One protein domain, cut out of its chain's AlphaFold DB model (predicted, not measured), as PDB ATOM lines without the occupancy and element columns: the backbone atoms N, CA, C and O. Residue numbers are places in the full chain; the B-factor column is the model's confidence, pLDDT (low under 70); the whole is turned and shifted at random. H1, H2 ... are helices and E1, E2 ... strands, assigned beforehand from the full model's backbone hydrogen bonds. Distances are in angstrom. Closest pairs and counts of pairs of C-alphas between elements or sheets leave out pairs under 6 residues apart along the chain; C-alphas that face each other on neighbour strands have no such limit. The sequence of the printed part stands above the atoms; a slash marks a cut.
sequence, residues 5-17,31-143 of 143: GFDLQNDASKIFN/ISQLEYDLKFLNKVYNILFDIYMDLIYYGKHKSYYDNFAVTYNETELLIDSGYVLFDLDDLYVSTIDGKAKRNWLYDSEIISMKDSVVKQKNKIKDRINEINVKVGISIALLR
ATOM      1  N   GLY A   5       1.626  13.084   3.581       46.91
ATOM      2  CA  GLY A   5       1.289  12.458   4.869       46.91
ATOM      3  C   GLY A   5       0.607  11.106   4.673       46.91
ATOM      4  O   GLY A   5       1.235  10.083   4.867       46.91
ATOM      5  N   PHE A   6      -0.623  11.089   4.145       58.84
ATOM      6  CA  PHE A   6      -1.437   9.869   4.003       58.84
ATOM      7  C   PHE A   6      -0.721   8.674   3.339       58.84
ATOM      8  O   PHE A   6      -0.998   7.522   3.678       58.84
ATOM      9  N   ASP A   7       0.208   8.926   2.417       84.38
ATOM     10  CA  ASP A   7       0.985   7.868   1.770       84.38
ATOM     11  C   ASP A   7       1.986   7.205   2.737       84.38
ATOM     12  O   ASP A   7       2.139   5.983   2.698       84.38
ATOM     13  N   LEU A   8       2.600   7.965   3.654       93.62
ATOM     14  CA  LEU A   8       3.586   7.456   4.609       93.62
ATOM     15  C   LEU A   8       2.944   6.582   5.691       93.62
ATOM     16  O   LEU A   8       3.399   5.457   5.895       93.62
ATOM     17  N   GLN A   9       1.861   7.033   6.341       95.50
ATOM     18  CA  GLN A   9       1.146   6.206   7.329       95.50
ATOM     19  C   GLN A   9       0.567   4.932   6.689       95.50
ATOM     20  O   GLN A   9       0.609   3.853   7.288       95.50
ATOM     21  N   ASN A  10       0.072   5.019   5.449       94.94
ATOM     22  CA  ASN A  10      -0.437   3.866   4.702       94.94
ATOM     23  C   ASN A  10       0.660   2.851   4.379       94.94
ATOM     24  O   ASN A  10       0.475   1.647   4.575       94.94
ATOM     25  N   ASP A  11       1.813   3.315   3.901       94.75
ATOM     26  CA  ASP A  11       2.942   2.437   3.618       94.75
ATOM     27  C   ASP A  11       3.532   1.842   4.904       94.75
ATOM     28  O   ASP A  11       3.808   0.639   4.939       94.75
ATOM     29  N   ALA A  12       3.609   2.619   5.988       96.00
ATOM     30  CA  ALA A  12       3.985   2.133   7.312       96.00
ATOM     31  C   ALA A  12       3.042   1.015   7.785       96.00
ATOM     32  O   ALA A  12       3.491  -0.088   8.099       96.00
ATOM     33  N   SER A  13       1.725   1.240   7.763       95.81
ATOM     34  CA  SER A  13       0.747   0.233   8.193       95.81
ATOM     35  C   SER A  13       0.848  -1.059   7.376       95.81
ATOM     36  O   SER A  13       0.812  -2.151   7.947       95.81
ATOM     37  N   LYS A  14       1.039  -0.974   6.052       94.50
ATOM     38  CA  LYS A  14       1.228  -2.167   5.206       94.50
ATOM     39  C   LYS A  14       2.501  -2.925   5.561       94.50
ATOM     40  O   LYS A  14       2.456  -4.144   5.698       94.50
ATOM     41  N   ILE A  15       3.618  -2.212   5.708       95.25
ATOM     42  CA  ILE A  15       4.914  -2.820   6.022       95.25
ATOM     43  C   ILE A  15       4.852  -3.546   7.368       95.25
ATOM     44  O   ILE A  15       5.292  -4.687   7.471       95.25
ATOM     45  N   PHE A  16       4.286  -2.912   8.395       95.62
ATOM     46  CA  PHE A  16       4.315  -3.446   9.756       95.62
ATOM     47  C   PHE A  16       3.236  -4.500  10.036       95.62
ATOM     48  O   PHE A  16       3.406  -5.284  10.968       95.62
ATOM     49  N   ASN A  17       2.180  -4.581   9.220       94.12
ATOM     50  CA  ASN A  17       1.223  -5.694   9.272       94.12
ATOM     51  C   ASN A  17       1.690  -6.943   8.506       94.12
ATOM     52  O   ASN A  17       1.169  -8.024   8.759       94.12
ATOM     53  N   ILE A  31      20.346 -12.952 -11.692       93.06
ATOM     54  CA  ILE A  31      20.863 -11.590 -11.468       93.06
ATOM     55  C   ILE A  31      19.747 -10.548 -11.623       93.06
ATOM     56  O   ILE A  31      19.627  -9.664 -10.781       93.06
ATOM     57  N   SER A  32      18.891 -10.672 -12.643       95.19
ATOM     58  CA  SER A  32      17.818  -9.695 -12.873       95.19
ATOM     59  C   SER A  32      16.797  -9.664 -11.733       95.19
ATOM     60  O   SER A  32      16.310  -8.592 -11.377       95.19
ATOM     61  N   GLN A  33      16.510 -10.821 -11.123       96.75
ATOM     62  CA  GLN A  33      15.631 -10.894  -9.956       96.75
ATOM     63  C   GLN A  33      16.305 -10.270  -8.730       96.75
ATOM     64  O   GLN A  33      15.697  -9.450  -8.053       96.75
ATOM     65  N   LEU A  34      17.582 -10.579  -8.490       96.69
ATOM     66  CA  LEU A  34      18.348 -10.004  -7.380       96.69
ATOM     67  C   LEU A  34      18.446  -8.470  -7.477       96.69
ATOM     68  O   LEU A  34      18.312  -7.766  -6.476       96.69
ATOM     69  N   GLU A  35      18.635  -7.924  -8.680       96.25
ATOM     70  CA  GLU A  35      18.630  -6.475  -8.916       96.25
ATOM     71  C   GLU A  35      17.253  -5.840  -8.676       96.25
ATOM     72  O   GLU A  35      17.165  -4.733  -8.134       96.25
ATOM     73  N   TYR A  36      16.177  -6.526  -9.072       96.69
ATOM     74  CA  TYR A  36      14.811  -6.100  -8.778       96.69
ATOM     75  C   TYR A  36      14.559  -6.064  -7.265       96.69
ATOM     76  O   TYR A  36      14.106  -5.044  -6.739       96.69
ATOM     77  N   ASP A  37      14.937  -7.126  -6.556       96.56
ATOM     78  CA  ASP A  37      14.764  -7.249  -5.108       96.56
ATOM     79  C   ASP A  37      15.570  -6.177  -4.352       96.56
ATOM     80  O   ASP A  37      15.076  -5.579  -3.394       96.56
ATOM     81  N   LEU A  38      16.779  -5.834  -4.820       96.50
ATOM     82  CA  LEU A  38      17.550  -4.711  -4.271       96.50
ATOM     83  C   LEU A  38      16.843  -3.367  -4.443       96.50
ATOM     84  O   LEU A  38      16.844  -2.554  -3.515       96.50
ATOM     85  N   LYS A  39      16.246  -3.106  -5.612       96.50
ATOM     86  CA  LYS A  39      15.471  -1.877  -5.848       96.50
ATOM     87  C   LYS A  39      14.254  -1.815  -4.929       96.50
ATOM     88  O   LYS A  39      13.992  -0.761  -4.350       96.50
ATOM     89  N   PHE A  40      13.561  -2.937  -4.751       95.69
ATOM     90  CA  PHE A  40      12.447  -3.043  -3.815       95.69
ATOM     91  C   PHE A  40      12.884  -2.756  -2.370       95.69
ATOM     92  O   PHE A  40      12.321  -1.867  -1.733       95.69
ATOM     93  N   LEU A  41      13.945  -3.404  -1.873       96.31
ATOM     94  CA  LEU A  41      14.464  -3.162  -0.520       96.31
ATOM     95  C   LEU A  41      14.984  -1.731  -0.327       96.31
ATOM     96  O   LEU A  41      14.895  -1.192   0.773       96.31
ATOM     97  N   ASN A  42      15.518  -1.088  -1.371       96.50
ATOM     98  CA  ASN A  42      15.866   0.334  -1.316       96.50
ATOM     99  C   ASN A  42      14.624   1.214  -1.125       96.50
ATOM    100  O   ASN A  42      14.674   2.145  -0.329       96.50
ATOM    101  N   LYS A  43      13.510   0.905  -1.802       95.19
ATOM    102  CA  LYS A  43      12.245   1.623  -1.597       95.19
ATOM    103  C   LYS A  43      11.748   1.462  -0.159       95.19
ATOM    104  O   LYS A  43      11.430   2.460   0.477       95.19
ATOM    105  N   VAL A  44      11.732   0.232   0.360       96.12
ATOM    106  CA  VAL A  44      11.327  -0.044   1.751       96.12
ATOM    107  C   VAL A  44      12.230   0.694   2.740       96.12
ATOM    108  O   VAL A  44      11.733   1.331   3.660       96.12
ATOM    109  N   TYR A  45      13.548   0.668   2.529       96.38
ATOM    110  CA  TYR A  45      14.502   1.387   3.375       96.38
ATOM    111  C   TYR A  45      14.233   2.896   3.410       96.38
ATOM    112  O   TYR A  45      14.294   3.491   4.481       96.38
ATOM    113  N   ASN A  46      13.927   3.509   2.263       96.06
ATOM    114  CA  ASN A  46      13.618   4.936   2.201       96.06
ATOM    115  C   ASN A  46      12.322   5.265   2.952       96.06
ATOM    116  O   ASN A  46      12.311   6.213   3.719       96.06
ATOM    117  N   ILE A  47      11.285   4.431   2.825       96.00
ATOM    118  CA  ILE A  47      10.047   4.594   3.605       96.00
ATOM    119  C   ILE A  47      10.343   4.522   5.110       96.00
ATOM    120  O   ILE A  47       9.879   5.362   5.869       96.00
ATOM    121  N   LEU A  48      11.152   3.554   5.554       97.00
ATOM    122  CA  LEU A  48      11.550   3.444   6.964       97.00
ATOM    123  C   LEU A  48      12.378   4.644   7.434       97.00
ATOM    124  O   LEU A  48      12.275   5.040   8.591       97.00
ATOM    125  N   PHE A  49      13.202   5.211   6.553       96.19
ATOM    126  CA  PHE A  49      13.937   6.436   6.839       96.19
ATOM    127  C   PHE A  49      12.985   7.624   7.011       96.19
ATOM    128  O   PHE A  49      13.120   8.349   7.989       96.19
ATOM    129  N   ASP A  50      12.000   7.775   6.128       96.12
ATOM    130  CA  ASP A  50      11.002   8.843   6.212       96.12
ATOM    131  C   ASP A  50      10.154   8.710   7.492       96.12
ATOM    132  O   ASP A  50      10.007   9.681   8.229       96.12
ATOM    133  N   ILE A  51       9.710   7.492   7.840       96.50
ATOM    134  CA  ILE A  51       9.033   7.198   9.122       96.50
ATOM    135  C   ILE A  51       9.906   7.619  10.312       96.50
ATOM    136  O   ILE A  51       9.420   8.239  11.253       96.50
ATOM    137  N   TYR A  52      11.197   7.278  10.282       95.88
ATOM    138  CA  TYR A  52      12.132   7.600  11.361       95.88
ATOM    139  C   TYR A  52      12.334   9.115  11.528       95.88
ATOM    140  O   TYR A  52      12.490   9.600  12.646       95.88
ATOM    141  N   MET A  53      12.318   9.874  10.429       95.19
ATOM    142  CA  MET A  53      12.430  11.336  10.468       95.19
ATOM    143  C   MET A  53      11.191  12.020  11.066       95.19
ATOM    144  O   MET A  53      11.326  13.114  11.616       95.19
ATOM    145  N   ASP A  54      10.032  11.363  11.014       96.31
ATOM    146  CA  ASP A  54       8.745  11.864  11.514       96.31
ATOM    147  C   ASP A  54       8.407  11.371  12.939       96.31
ATOM    148  O   ASP A  54       7.291  11.551  13.429       96.31
ATOM    149  N   LEU A  55       9.366  10.756  13.636       96.38
ATOM    150  CA  LEU A  55       9.190  10.291  15.010       96.38
ATOM    151  C   LEU A  55       8.992  11.438  16.011       96.38
ATOM    152  O   LEU A  55       9.697  12.450  15.995       96.38
ATOM    153  N   ILE A  56       8.070  11.243  16.959       96.31
ATOM    154  CA  ILE A  56       7.710  12.236  17.978       96.31
ATOM    155  C   ILE A  56       7.835  11.626  19.377       96.31
ATOM    156  O   ILE A  56       7.485  10.475  19.620       96.31
ATOM    157  N   TYR A  57       8.313  12.417  20.338       96.00
ATOM    158  CA  TYR A  57       8.356  12.024  21.746       96.00
ATOM    159  C   TYR A  57       7.005  12.250  22.446       96.00
ATOM    160  O   TYR A  57       6.567  13.386  22.633       96.00
ATOM    161  N   TYR A  58       6.394  11.169  22.934       93.00
ATOM    162  CA  TYR A  58       5.080  11.165  23.590       93.00
ATOM    163  C   TYR A  58       5.140  11.066  25.121       93.00
ATOM    164  O   TYR A  58       4.146  10.770  25.789       93.00
ATOM    165  N   GLY A  59       6.278  11.387  25.738       89.25
ATOM    166  CA  GLY A  59       6.453  11.254  27.187       89.25
ATOM    167  C   GLY A  59       5.600  12.174  28.074       89.25
ATOM    168  O   GLY A  59       5.763  12.152  29.289       89.25
ATOM    169  N   LYS A  60       4.687  12.980  27.522       91.62
ATOM    170  CA  LYS A  60       3.623  13.646  28.304       91.62
ATOM    171  C   LYS A  60       2.454  12.709  28.626       91.62
ATOM    172  O   LYS A  60       1.708  12.969  29.562       91.62
ATOM    173  N   HIS A  61       2.327  11.607  27.890       92.19
ATOM    174  CA  HIS A  61       1.245  10.633  28.007       92.19
ATOM    175  C   HIS A  61       1.749   9.264  28.494       92.19
ATOM    176  O   HIS A  61       1.102   8.254  28.237       92.19
ATOM    177  N   LYS A  62       2.887   9.209  29.211       92.75
ATOM    178  CA  LYS A  62       3.547   7.946  29.611       92.75
ATOM    179  C   LYS A  62       2.592   6.936  30.228       92.75
ATOM    180  O   LYS A  62       2.527   5.825  29.740       92.75
ATOM    181  N   SER A  63       1.773   7.361  31.192       95.94
ATOM    182  CA  SER A  63       0.811   6.481  31.870       95.94
ATOM    183  C   SER A  63      -0.139   5.759  30.900       95.94
ATOM    184  O   SER A  63      -0.434   4.583  31.092       95.94
ATOM    185  N   TYR A  64      -0.585   6.421  29.827       95.88
ATOM    186  CA  TYR A  64      -1.410   5.776  28.801       95.88
ATOM    187  C   TYR A  64      -0.628   4.674  28.073       95.88
ATOM    188  O   TYR A  64      -1.090   3.534  28.007       95.88
ATOM    189  N   TYR A  65       0.572   5.000  27.586       96.31
ATOM    190  CA  TYR A  65       1.414   4.056  26.852       96.31
ATOM    191  C   TYR A  65       1.931   2.918  27.735       96.31
ATOM    192  O   TYR A  65       1.931   1.777  27.292       96.31
ATOM    193  N   ASP A  66       2.288   3.191  28.989       97.38
ATOM    194  CA  ASP A  66       2.728   2.188  29.962       97.38
ATOM    195  C   ASP A  66       1.619   1.160  30.211       97.38
ATOM    196  O   ASP A  66       1.851  -0.044  30.113       97.38
ATOM    197  N   ASN A  67       0.391   1.626  30.469       97.31
ATOM    198  CA  ASN A  67      -0.755   0.743  30.687       97.31
ATOM    199  C   ASN A  67      -1.063  -0.104  29.447       97.31
ATOM    200  O   ASN A  67      -1.314  -1.305  29.571       97.31
ATOM    201  N   PHE A  68      -1.022   0.498  28.254       96.94
ATOM    202  CA  PHE A  68      -1.216  -0.234  27.003       96.94
ATOM    203  C   PHE A  68      -0.127  -1.296  26.810       96.94
ATOM    204  O   PHE A  68      -0.432  -2.469  26.597       96.94
ATOM    205  N   ALA A  69       1.138  -0.905  26.953       96.06
ATOM    206  CA  ALA A  69       2.283  -1.774  26.737       96.06
ATOM    207  C   ALA A  69       2.311  -2.949  27.725       96.06
ATOM    208  O   ALA A  69       2.565  -4.078  27.317       96.06
ATOM    209  N   VAL A  70       1.972  -2.727  28.999       96.88
ATOM    210  CA  VAL A  70       1.820  -3.812  29.986       96.88
ATOM    211  C   VAL A  70       0.678  -4.756  29.606       96.88
ATOM    212  O   VAL A  70       0.823  -5.970  29.713       96.88
ATOM    213  N   THR A  71      -0.448  -4.219  29.130       96.81
ATOM    214  CA  THR A  71      -1.629  -5.024  28.774       96.81
ATOM    215  C   THR A  71      -1.361  -5.963  27.595       96.81
ATOM    216  O   THR A  71      -1.846  -7.095  27.593       96.81
ATOM    217  N   TYR A  72      -0.580  -5.513  26.610       96.56
ATOM    218  CA  TYR A  72      -0.342  -6.237  25.355       96.56
ATOM    219  C   TYR A  72       1.090  -6.768  25.196       96.56
ATOM    220  O   TYR A  72       1.499  -7.124  24.092       96.56
ATOM    221  N   ASN A  73       1.843  -6.864  26.299       95.44
ATOM    222  CA  ASN A  73       3.227  -7.355  26.341       95.44
ATOM    223  C   ASN A  73       4.195  -6.598  25.407       95.44
ATOM    224  O   ASN A  73       5.087  -7.192  24.810       95.44
ATOM    225  N   GLU A  74       4.035  -5.281  25.295       96.88
ATOM    226  CA  GLU A  74       4.895  -4.392  24.502       96.88
ATOM    227  C   GLU A  74       5.783  -3.488  25.381       96.88
ATOM    228  O   GLU A  74       6.364  -2.521  24.894       96.88
ATOM    229  N   THR A  75       5.894  -3.770  26.687       96.81
ATOM    230  CA  THR A  75       6.663  -2.943  27.640       96.81
ATOM    231  C   THR A  75       8.119  -2.759  27.220       96.81
ATOM    232  O   THR A  75       8.628  -1.646  27.292       96.81
ATOM    233  N   GLU A  76       8.777  -3.819  26.747       96.56
ATOM    234  CA  GLU A  76      10.165  -3.751  26.274       96.56
ATOM    235  C   GLU A  76      10.292  -2.842  25.043       96.56
ATOM    236  O   GLU A  76      11.117  -1.935  25.044       96.56
ATOM    237  N   LEU A  77       9.386  -2.968  24.061       96.12
ATOM    238  CA  LEU A  77       9.370  -2.083  22.891       96.12
ATOM    239  C   LEU A  77       9.230  -0.608  23.279       96.12
ATOM    240  O   LEU A  77       9.923   0.246  22.719       96.12
ATOM    241  N   LEU A  78       8.338  -0.305  24.228       96.88
ATOM    242  CA  LEU A  78       8.108   1.058  24.696       96.88
ATOM    243  C   LEU A  78       9.329   1.628  25.431       96.88
ATOM    244  O   LEU A  78       9.681   2.790  25.208       96.88
ATOM    245  N   ILE A  79       9.964   0.820  26.288       95.75
ATOM    246  CA  ILE A  79      11.173   1.200  27.031       95.75
ATOM    247  C   ILE A  79      12.323   1.466  26.063       95.75
ATOM    248  O   ILE A  79      12.923   2.538  26.133       95.75
ATOM    249  N   ASP A  80      12.575   0.545  25.134       97.44
ATOM    250  CA  ASP A  80      13.652   0.659  24.145       97.44
ATOM    251  C   ASP A  80      13.466   1.875  23.236       97.44
ATOM    252  O   ASP A  80      14.436   2.499  22.814       97.44
ATOM    253  N   SER A  81      12.213   2.252  22.977       96.38
ATOM    254  CA  SER A  81      11.875   3.444  22.195       96.38
ATOM    255  C   SER A  81      11.932   4.743  22.990       96.38
ATOM    256  O   SER A  81      11.786   5.816  22.416       96.38
ATOM    257  N   GLY A  82      12.038   4.698  24.320       96.56
ATOM    258  CA  GLY A  82      12.032   5.904  25.147       96.56
ATOM    259  C   GLY A  82      10.795   6.790  24.939       96.56
ATOM    260  O   GLY A  82      10.909   8.013  25.006       96.56
ATOM    261  N   TYR A  83       9.618   6.200  24.696       96.38
ATOM    262  CA  TYR A  83       8.372   6.904  24.329       96.38
ATOM    263  C   TYR A  83       8.437   7.703  23.015       96.38
ATOM    264  O   TYR A  83       7.619   8.602  22.803       96.38
ATOM    265  N   VAL A  84       9.402   7.414  22.143       97.62
ATOM    266  CA  VAL A  84       9.476   7.960  20.788       97.62
ATOM    267  C   VAL A  84       8.670   7.056  19.859       97.62
ATOM    268  O   VAL A  84       8.948   5.863  19.748       97.62
ATOM    269  N   LEU A  85       7.630   7.618  19.245       97.62
ATOM    270  CA  LEU A  85       6.630   6.876  18.481       97.62
ATOM    271  C   LEU A  85       6.340   7.579  17.153       97.62
ATOM    272  O   LEU A  85       6.431   8.804  17.055       97.62
ATOM    273  N   PHE A  86       5.941   6.799  16.154       97.62
ATOM    274  CA  PHE A  86       5.379   7.302  14.901       97.62
ATOM    275  C   PHE A  86       3.864   7.108  14.922       97.62
ATOM    276  O   PHE A  86       3.409   5.987  15.145       97.62
ATOM    277  N   ASP A  87       3.099   8.174  14.702       96.06
ATOM    278  CA  ASP A  87       1.634   8.130  14.656       96.06
ATOM    279  C   ASP A  87       1.150   7.614  13.291       96.06
ATOM    280  O   ASP A  87       1.620   8.061  12.241       96.06
ATOM    281  N   LEU A  88       0.232   6.646  13.305       95.94
ATOM    282  CA  LEU A  88      -0.390   6.062  12.114       95.94
ATOM    283  C   LEU A  88      -1.736   6.716  11.771       95.94
ATOM    284  O   LEU A  88      -2.413   6.246  10.854       95.94
ATOM    285  N   ASP A  89      -2.134   7.773  12.480       92.81
ATOM    286  CA  ASP A  89      -3.438   8.422  12.353       92.81
ATOM    287  C   ASP A  89      -4.585   7.406  12.571       92.81
ATOM    288  O   ASP A  89      -4.679   6.768  13.623       92.81
ATOM    289  N   ASP A  90      -5.452   7.225  11.568       92.31
ATOM    290  CA  ASP A  90      -6.583   6.286  11.573       92.31
ATOM    291  C   ASP A  90      -6.207   4.872  11.080       92.31
ATOM    292  O   ASP A  90      -7.076   4.016  10.876       92.31
ATOM    293  N   LEU A  91      -4.919   4.610  10.843       96.50
ATOM    294  CA  LEU A  91      -4.415   3.300  10.441       96.50
ATOM    295  C   LEU A  91      -3.875   2.528  11.639       96.50
ATOM    296  O   LEU A  91      -3.506   3.084  12.666       96.50
ATOM    297  N   TYR A  92      -3.826   1.204  11.505       96.44
ATOM    298  CA  TYR A  92      -3.540   0.327  12.633       96.44
ATOM    299  C   TYR A  92      -2.550  -0.769  12.272       96.44
ATOM    300  O   TYR A  92      -2.544  -1.280  11.148       96.44
ATOM    301  N   VAL A  93      -1.776  -1.182  13.267       97.06
ATOM    302  CA  VAL A  93      -0.972  -2.404  13.253       97.06
ATOM    303  C   VAL A  93      -1.368  -3.303  14.412       97.06
ATOM    304  O   VAL A  93      -1.892  -2.837  15.426       97.06
ATOM    305  N   SER A  94      -1.160  -4.604  14.244       95.94
ATOM    306  CA  SER A  94      -1.415  -5.579  15.310       95.94
ATOM    307  C   SER A  94      -0.362  -5.460  16.415       95.94
ATOM    308  O   SER A  94       0.806  -5.191  16.128       95.94
ATOM    309  N   THR A  95      -0.762  -5.669  17.671       95.12
ATOM    310  CA  THR A  95       0.180  -5.786  18.797       95.12
ATOM    311  C   THR A  95       1.075  -7.014  18.633       95.12
ATOM    312  O   THR A  95       0.708  -7.946  17.913       95.12
ATOM    313  N   ILE A  96       2.229  -7.055  19.316       90.12
ATOM    314  CA  ILE A  96       3.143  -8.222  19.265       90.12
ATOM    315  C   ILE A  96       2.406  -9.538  19.549       90.12
ATOM    316  O   ILE A  96       2.640 -10.544  18.882       90.12
ATOM    317  N   ASP A  97       1.518  -9.542  20.543       89.81
ATOM    318  CA  ASP A  97       0.769 -10.735  20.936       89.81
ATOM    319  C   ASP A  97      -0.463 -11.021  20.055       89.81
ATOM    320  O   ASP A  97      -1.163 -12.012  20.279       89.81
ATOM    321  N   GLY A  98      -0.740 -10.159  19.070       91.31
ATOM    322  CA  GLY A  98      -1.843 -10.267  18.119       91.31
ATOM    323  C   GLY A  98      -3.240 -10.054  18.711       91.31
ATOM    324  O   GLY A  98      -4.227 -10.258  18.004       91.31
ATOM    325  N   LYS A  99      -3.362  -9.673  19.990       93.31
ATOM    326  CA  LYS A  99      -4.666  -9.573  20.670       93.31
ATOM    327  C   LYS A  99      -5.362  -8.233  20.484       93.31
ATOM    328  O   LYS A  99      -6.569  -8.150  20.712       93.31
ATOM    329  N   ALA A 100      -4.634  -7.196  20.087       94.88
ATOM    330  CA  ALA A 100      -5.191  -5.876  19.850       94.88
ATOM    331  C   ALA A 100      -4.528  -5.182  18.662       94.88
ATOM    332  O   ALA A 100      -3.685  -5.735  17.954       94.88
ATOM    333  N   LYS A 101      -4.971  -3.950  18.432       96.38
ATOM    334  CA  LYS A 101      -4.424  -3.046  17.435       96.38
ATOM    335  C   LYS A 101      -4.007  -1.744  18.099       96.38
ATOM    336  O   LYS A 101      -4.646  -1.311  19.056       96.38
ATOM    337  N   ARG A 102      -2.982  -1.111  17.543       95.88
ATOM    338  CA  ARG A 102      -2.537   0.240  17.894       95.88
ATOM    339  C   ARG A 102      -2.317   1.060  16.636       95.88
ATOM    340  O   ARG A 102      -2.012   0.503  15.582       95.88
ATOM    341  N   ASN A 103      -2.469   2.366  16.763       96.75
ATOM    342  CA  ASN A 103      -2.256   3.327  15.689       96.75
ATOM    343  C   ASN A 103      -0.924   4.074  15.850       96.75
ATOM    344  O   ASN A 103      -0.805   5.231  15.482       96.75
ATOM    345  N   TRP A 104       0.095   3.423  16.405       97.56
ATOM    346  CA  TRP A 104       1.452   3.961  16.420       97.56
ATOM    347  C   TRP A 104       2.466   2.855  16.178       97.56
ATOM    348  O   TRP A 104       2.150   1.677  16.351       97.56
ATOM    349  N   LEU A 105       3.690   3.241  15.834       97.88
ATOM    350  CA  LEU A 105       4.869   2.382  15.788       97.88
ATOM    351  C   LEU A 105       5.878   2.820  16.843       97.88
ATOM    352  O   LEU A 105       6.050   4.014  17.080       97.88
ATOM    353  N   TYR A 106       6.543   1.853  17.467       98.06
ATOM    354  CA  TYR A 106       7.652   2.111  18.381       98.06
ATOM    355  C   TYR A 106       8.934   2.384  17.576       98.06
ATOM    356  O   TYR A 106       9.202   1.681  16.599       98.06
ATOM    357  N   ASP A 107       9.742   3.371  17.982       97.94
ATOM    358  CA  ASP A 107      11.055   3.652  17.371       97.94
ATOM    359  C   ASP A 107      11.932   2.390  17.283       97.94
ATOM    360  O   ASP A 107      12.467   2.054  16.225       97.94
ATOM    361  N   SER A 108      11.981   1.605  18.362       97.31
ATOM    362  CA  SER A 108      12.754   0.361  18.419       97.31
ATOM    363  C   SER A 108      12.334  -0.658  17.349       97.31
ATOM    364  O   SER A 108      13.182  -1.332  16.755       97.31
ATOM    365  N   GLU A 109      11.040  -0.740  17.023       96.19
ATOM    366  CA  GLU A 109      10.559  -1.590  15.931       96.19
ATOM    367  C   GLU A 109      10.994  -1.074  14.559       96.19
ATOM    368  O   GLU A 109      11.320  -1.874  13.678       96.19
ATOM    369  N   ILE A 110      10.993   0.246  14.364       97.38
ATOM    370  CA  ILE A 110      11.410   0.881  13.109       97.38
ATOM    371  C   ILE A 110      12.901   0.646  12.873       97.38
ATOM    372  O   ILE A 110      13.294   0.247  11.772       97.38
ATOM    373  N   ILE A 111      13.723   0.805  13.911       96.94
ATOM    374  CA  ILE A 111      15.159   0.509  13.868       96.94
ATOM    375  C   ILE A 111      15.393  -0.969  13.532       96.94
ATOM    376  O   ILE A 111      16.109  -1.274  12.577       96.94
ATOM    377  N   SER A 112      14.732  -1.886  14.244       96.12
ATOM    378  CA  SER A 112      14.852  -3.334  14.011       96.12
ATOM    379  C   SER A 112      14.477  -3.736  12.576       96.12
ATOM    380  O   SER A 112      15.164  -4.531  11.918       96.12
ATOM    381  N   MET A 113      13.417  -3.130  12.038       96.56
ATOM    382  CA  MET A 113      12.998  -3.333  10.656       96.56
ATOM    383  C   MET A 113      14.044  -2.804   9.665       96.56
ATOM    384  O   MET A 113      14.394  -3.491   8.700       96.56
ATOM    385  N   LYS A 114      14.595  -1.609   9.911       96.62
ATOM    386  CA  LYS A 114      15.646  -1.013   9.075       96.62
ATOM    387  C   LYS A 114      16.887  -1.904   9.023       96.62
ATOM    388  O   LYS A 114      17.410  -2.162   7.935       96.62
ATOM    389  N   ASP A 115      17.315  -2.426  10.166       96.88
ATOM    390  CA  ASP A 115      18.469  -3.321  10.268       96.88
ATOM    391  C   ASP A 115      18.233  -4.638   9.518       96.88
ATOM    392  O   ASP A 115      19.110  -5.119   8.791       96.88
ATOM    393  N   SER A 116      17.018  -5.183   9.608       97.12
ATOM    394  CA  SER A 116      16.612  -6.378   8.861       97.12
ATOM    395  C   SER A 116      16.670  -6.155   7.345       97.12
ATOM    396  O   SER A 116      17.227  -6.983   6.616       97.12
ATOM    397  N   VAL A 117      16.189  -5.003   6.865       97.06
ATOM    398  CA  VAL A 117      16.279  -4.608   5.449       97.06
ATOM    399  C   VAL A 117      17.737  -4.476   5.002       97.06
ATOM    400  O   VAL A 117      18.107  -4.989   3.944       97.06
ATOM    401  N   VAL A 118      18.599  -3.837   5.799       96.94
ATOM    402  CA  VAL A 118      20.035  -3.711   5.488       96.94
ATOM    403  C   VAL A 118      20.706  -5.082   5.412       96.94
ATOM    404  O   VAL A 118      21.424  -5.363   4.448       96.94
ATOM    405  N   LYS A 119      20.431  -5.965   6.375       97.06
ATOM    406  CA  LYS A 119      20.954  -7.335   6.386       97.06
ATOM    407  C   LYS A 119      20.536  -8.101   5.133       97.06
ATOM    408  O   LYS A 119      21.371  -8.769   4.524       97.06
ATOM    409  N   GLN A 120      19.277  -7.982   4.718       96.94
ATOM    410  CA  GLN A 120      18.789  -8.645   3.514       96.94
ATOM    411  C   GLN A 120      19.439  -8.087   2.238       96.94
ATOM    412  O   GLN A 120      19.863  -8.859   1.378       96.94
ATOM    413  N   LYS A 121      19.607  -6.761   2.139       97.00
ATOM    414  CA  LYS A 121      20.328  -6.123   1.022       97.00
ATOM    415  C   LYS A 121      21.756  -6.650   0.898       97.00
ATOM    416  O   LYS A 121      22.215  -6.884  -0.216       97.00
ATOM    417  N   ASN A 122      22.448  -6.843   2.020       97.31
ATOM    418  CA  ASN A 122      23.813  -7.365   2.017       97.31
ATOM    419  C   ASN A 122      23.861  -8.806   1.496       97.31
ATOM    420  O   ASN A 122      24.620  -9.066   0.571       97.31
ATOM    421  N   LYS A 123      22.961  -9.693   1.951       96.69
ATOM    422  CA  LYS A 123      22.869 -11.066   1.415       96.69
ATOM    423  C   LYS A 123      22.678 -11.098  -0.105       96.69
ATOM    424  O   LYS A 123      23.295 -11.908  -0.789       96.69
ATOM    425  N   ILE A 124      21.823 -10.222  -0.642       96.75
ATOM    426  CA  ILE A 124      21.580 -10.157  -2.089       96.75
ATOM    427  C   ILE A 124      22.826  -9.661  -2.836       96.75
ATOM    428  O   ILE A 124      23.198 -10.239  -3.857       96.75
ATOM    429  N   LYS A 125      23.504  -8.624  -2.325       96.56
ATOM    430  CA  LYS A 125      24.765  -8.132  -2.908       96.56
ATOM    431  C   LYS A 125      25.846  -9.209  -2.913       96.56
ATOM    432  O   LYS A 125      26.517  -9.382  -3.929       96.56
ATOM    433  N   ASP A 126      25.976  -9.948  -1.817       96.56
ATOM    434  CA  ASP A 126      26.927 -11.053  -1.707       96.56
ATOM    435  C   ASP A 126      26.619 -12.132  -2.750       96.56
ATOM    436  O   ASP A 126      27.519 -12.566  -3.470       96.56
ATOM    437  N   ARG A 127      25.337 -12.477  -2.947       96.12
ATOM    438  CA  ARG A 127      24.936 -13.434  -3.986       96.12
ATOM    439  C   ARG A 127      25.272 -12.960  -5.402       96.12
ATOM    440  O   ARG A 127      25.775 -13.750  -6.200       96.12
ATOM    441  N   ILE A 128      25.023 -11.689  -5.724       95.25
ATOM    442  CA  ILE A 128      25.396 -11.115  -7.029       95.25
ATOM    443  C   ILE A 128      26.911 -11.229  -7.244       95.25
ATOM    444  O   ILE A 128      27.357 -11.660  -8.309       95.25
ATOM    445  N   ASN A 129      27.707 -10.899  -6.223       94.56
ATOM    446  CA  ASN A 129      29.163 -11.004  -6.286       94.56
ATOM    447  C   ASN A 129      29.623 -12.450  -6.528       94.56
ATOM    448  O   ASN A 129      30.471 -12.680  -7.389       94.56
ATOM    449  N   GLU A 130      29.037 -13.434  -5.839       94.88
ATOM    450  CA  GLU A 130      29.336 -14.856  -6.058       94.88
ATOM    451  C   GLU A 130      29.065 -15.301  -7.500       94.88
ATOM    452  O   GLU A 130      29.877 -16.019  -8.089       94.88
ATOM    453  N   ILE A 131      27.930 -14.890  -8.076       93.25
ATOM    454  CA  ILE A 131      27.576 -15.228  -9.461       93.25
ATOM    455  C   ILE A 131      28.596 -14.611 -10.422       93.25
ATOM    456  O   ILE A 131      29.138 -15.315 -11.276       93.25
ATOM    457  N   ASN A 132      28.920 -13.329 -10.248       90.94
ATOM    458  CA  ASN A 132      29.884 -12.627 -11.094       90.94
ATOM    459  C   ASN A 132      31.280 -13.269 -11.046       90.94
ATOM    460  O   ASN A 132      31.916 -13.441 -12.088       90.94
ATOM    461  N   VAL A 133      31.741 -13.690  -9.862       91.44
ATOM    462  CA  VAL A 133      33.018 -14.407  -9.702       91.44
ATOM    463  C   VAL A 133      32.993 -15.753 -10.428       91.44
ATOM    464  O   VAL A 133      33.933 -16.067 -11.161       91.44
ATOM    465  N   LYS A 134      31.915 -16.537 -10.290       89.06
ATOM    466  CA  LYS A 134      31.773 -17.828 -10.990       89.06
ATOM    467  C   LYS A 134      31.812 -17.660 -12.508       89.06
ATOM    468  O   LYS A 134      32.502 -18.421 -13.190       89.06
ATOM    469  N   VAL A 135      31.117 -16.653 -13.038       86.81
ATOM    470  CA  VAL A 135      31.128 -16.327 -14.472       86.81
ATOM    471  C   VAL A 135      32.539 -15.943 -14.926       86.81
ATOM    472  O   VAL A 135      33.019 -16.477 -15.925       86.81
ATOM    473  N   GLY A 136      33.239 -15.096 -14.168       84.25
ATOM    474  CA  GLY A 136      34.620 -14.703 -14.465       84.25
ATOM    475  C   GLY A 136      35.594 -15.886 -14.516       84.25
ATOM    476  O   GLY A 136      36.357 -16.003 -15.473       84.25
ATOM    477  N   ILE A 137      35.527 -16.798 -13.538       86.94
ATOM    478  CA  ILE A 137      36.336 -18.031 -13.520       86.94
ATOM    479  C   ILE A 137      36.026 -18.899 -14.743       86.94
ATOM    480  O   ILE A 137      36.937 -19.393 -15.401       86.94
ATOM    481  N   SER A 138      34.744 -19.054 -15.076       85.62
ATOM    482  CA  SER A 138      34.309 -19.878 -16.210       85.62
ATOM    483  C   SER A 138      34.843 -19.332 -17.537       85.62
ATOM    484  O   SER A 138      35.339 -20.090 -18.361       85.62
ATOM    485  N   ILE A 139      34.812 -18.009 -17.721       85.62
ATOM    486  CA  ILE A 139      35.377 -17.344 -18.904       85.62
ATOM    487  C   ILE A 139      36.903 -17.506 -18.957       85.62
ATOM    488  O   ILE A 139      37.450 -17.720 -20.036       85.62
ATOM    489  N   ALA A 140      37.591 -17.410 -17.818       86.06
ATOM    490  CA  ALA A 140      39.042 -17.573 -17.755       86.06
ATOM    491  C   ALA A 140      39.495 -19.003 -18.097       86.06
ATOM    492  O   ALA A 140      40.526 -19.157 -18.735       86.06
ATOM    493  N   LEU A 141      38.724 -20.027 -17.707       84.19
ATOM    494  CA  LEU A 141      39.012 -21.442 -17.992       84.19
ATOM    495  C   LEU A 141      38.666 -21.880 -19.425       84.19
ATOM    496  O   LEU A 141      39.089 -22.950 -19.852       84.19
ATOM    497  N   LEU A 142      37.871 -21.089 -20.154       81.44
ATOM    498  CA  LEU A 142      37.561 -21.312 -21.573       81.44
ATOM    499  C   LEU A 142      38.625 -20.727 -22.521       81.44
ATOM    500  O   LEU A 142      38.504 -20.893 -23.736       81.44
ATOM    501  N   ARG A 143      39.618 -20.012 -21.982       53.78
ATOM    502  CA  ARG A 143      40.781 -19.490 -22.709       53.78
ATOM    503  C   ARG A 143      41.979 -20.408 -22.528       53.78
ATOM    504  O   ARG A 143      42.747 -20.509 -23.507       53.78
TER     505      ARG A 143
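This is residues 5 to 17 and 31 to 143 of the 143 residues of an uncharacterized protein of viral metagenome (UniProt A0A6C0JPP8). Two long helices, H2 and H5, run side by side in opposite directions, and at one end of this pair sits a small head made of the short helices H3 and H4 and the two-strand hairpin E1 and E2. H1 crosses H2 near the head, and at the far end residues 133 to 143, of which 133 to 141 belong to H5, stick out free. The printed part has 126 residues, with five named helices and two named strands in the order H1 H2 H3 H4 E1 E2 H5; the sheet, E1 - E2, is antiparallel, and the class is mostly helix. The whole is a loose rod, with a radius of gyration of the C-alphas of 19.7 A and spans of 72 by 28 by 25 A.

Start with H1, residues 5 to 17, which touches H2, residues 31 to 53, with its residues 8 to 12 alone; the closest C-alphas, of Leu 8 and Ile 51, are 7.1 A apart. They run opposite ways at a steep tilt of 63 degrees. H2 also touches H5, residues 107 to 141, at a shallow tilt of 22 degrees, opposite ways; look at the closest C-alphas, of Leu 38 and Lys 121, 6.1 A apart. Next, H3, residues 62 to 71, touches H4, residues 75 to 80, at a steep tilt of 50 degrees, with the C-alphas of Ala 69 and Thr 75 closest at 4.6 A. H3 and H5 are apart. H4 touches residues 107 to 109 of H5 alone, closest at the C-alphas of Asp 80 and Ser 108, 5.8 A; their steep tilt of 67 degrees is only just short of about perpendicular. E1, residues 84 to 87, and E2, residues 104 to 106, form an antiparallel hairpin, where N 86 and O 105 are within hydrogen-bond range at 2.9 A. H1 and E2 are near each other, with 6 pairs of C-alphas within 10 A. In H1, H2, H3, H4 and H5 every O i to N i+4 pair is within hydrogen-bond range.

Find C-alpha 5 at (1.289, 12.458, 4.869); from there H1 runs 18.7 A to C-alpha 17. H2 covers 32.8 A, H3 14.0 A, H4 8.6 A, E1 10.0 A and E2 6.8 A. H5 begins at C-alpha 107, (11.055, 3.652, 17.371), and runs 51.6 A to C-alpha 141, (39.012, -21.442, -17.992).

The two C-alphas farthest apart, of Ser 63 and Arg 143, are 72.5 A apart. Residues 18 to 30 are not printed, and C-alphas 17 and 31 are 29.2 A apart across this cut. The link from E1 to E2, 16 residues, is long. Mean pLDDT of the printed part is 93.9; residues 5, 6 and 143 are under 70.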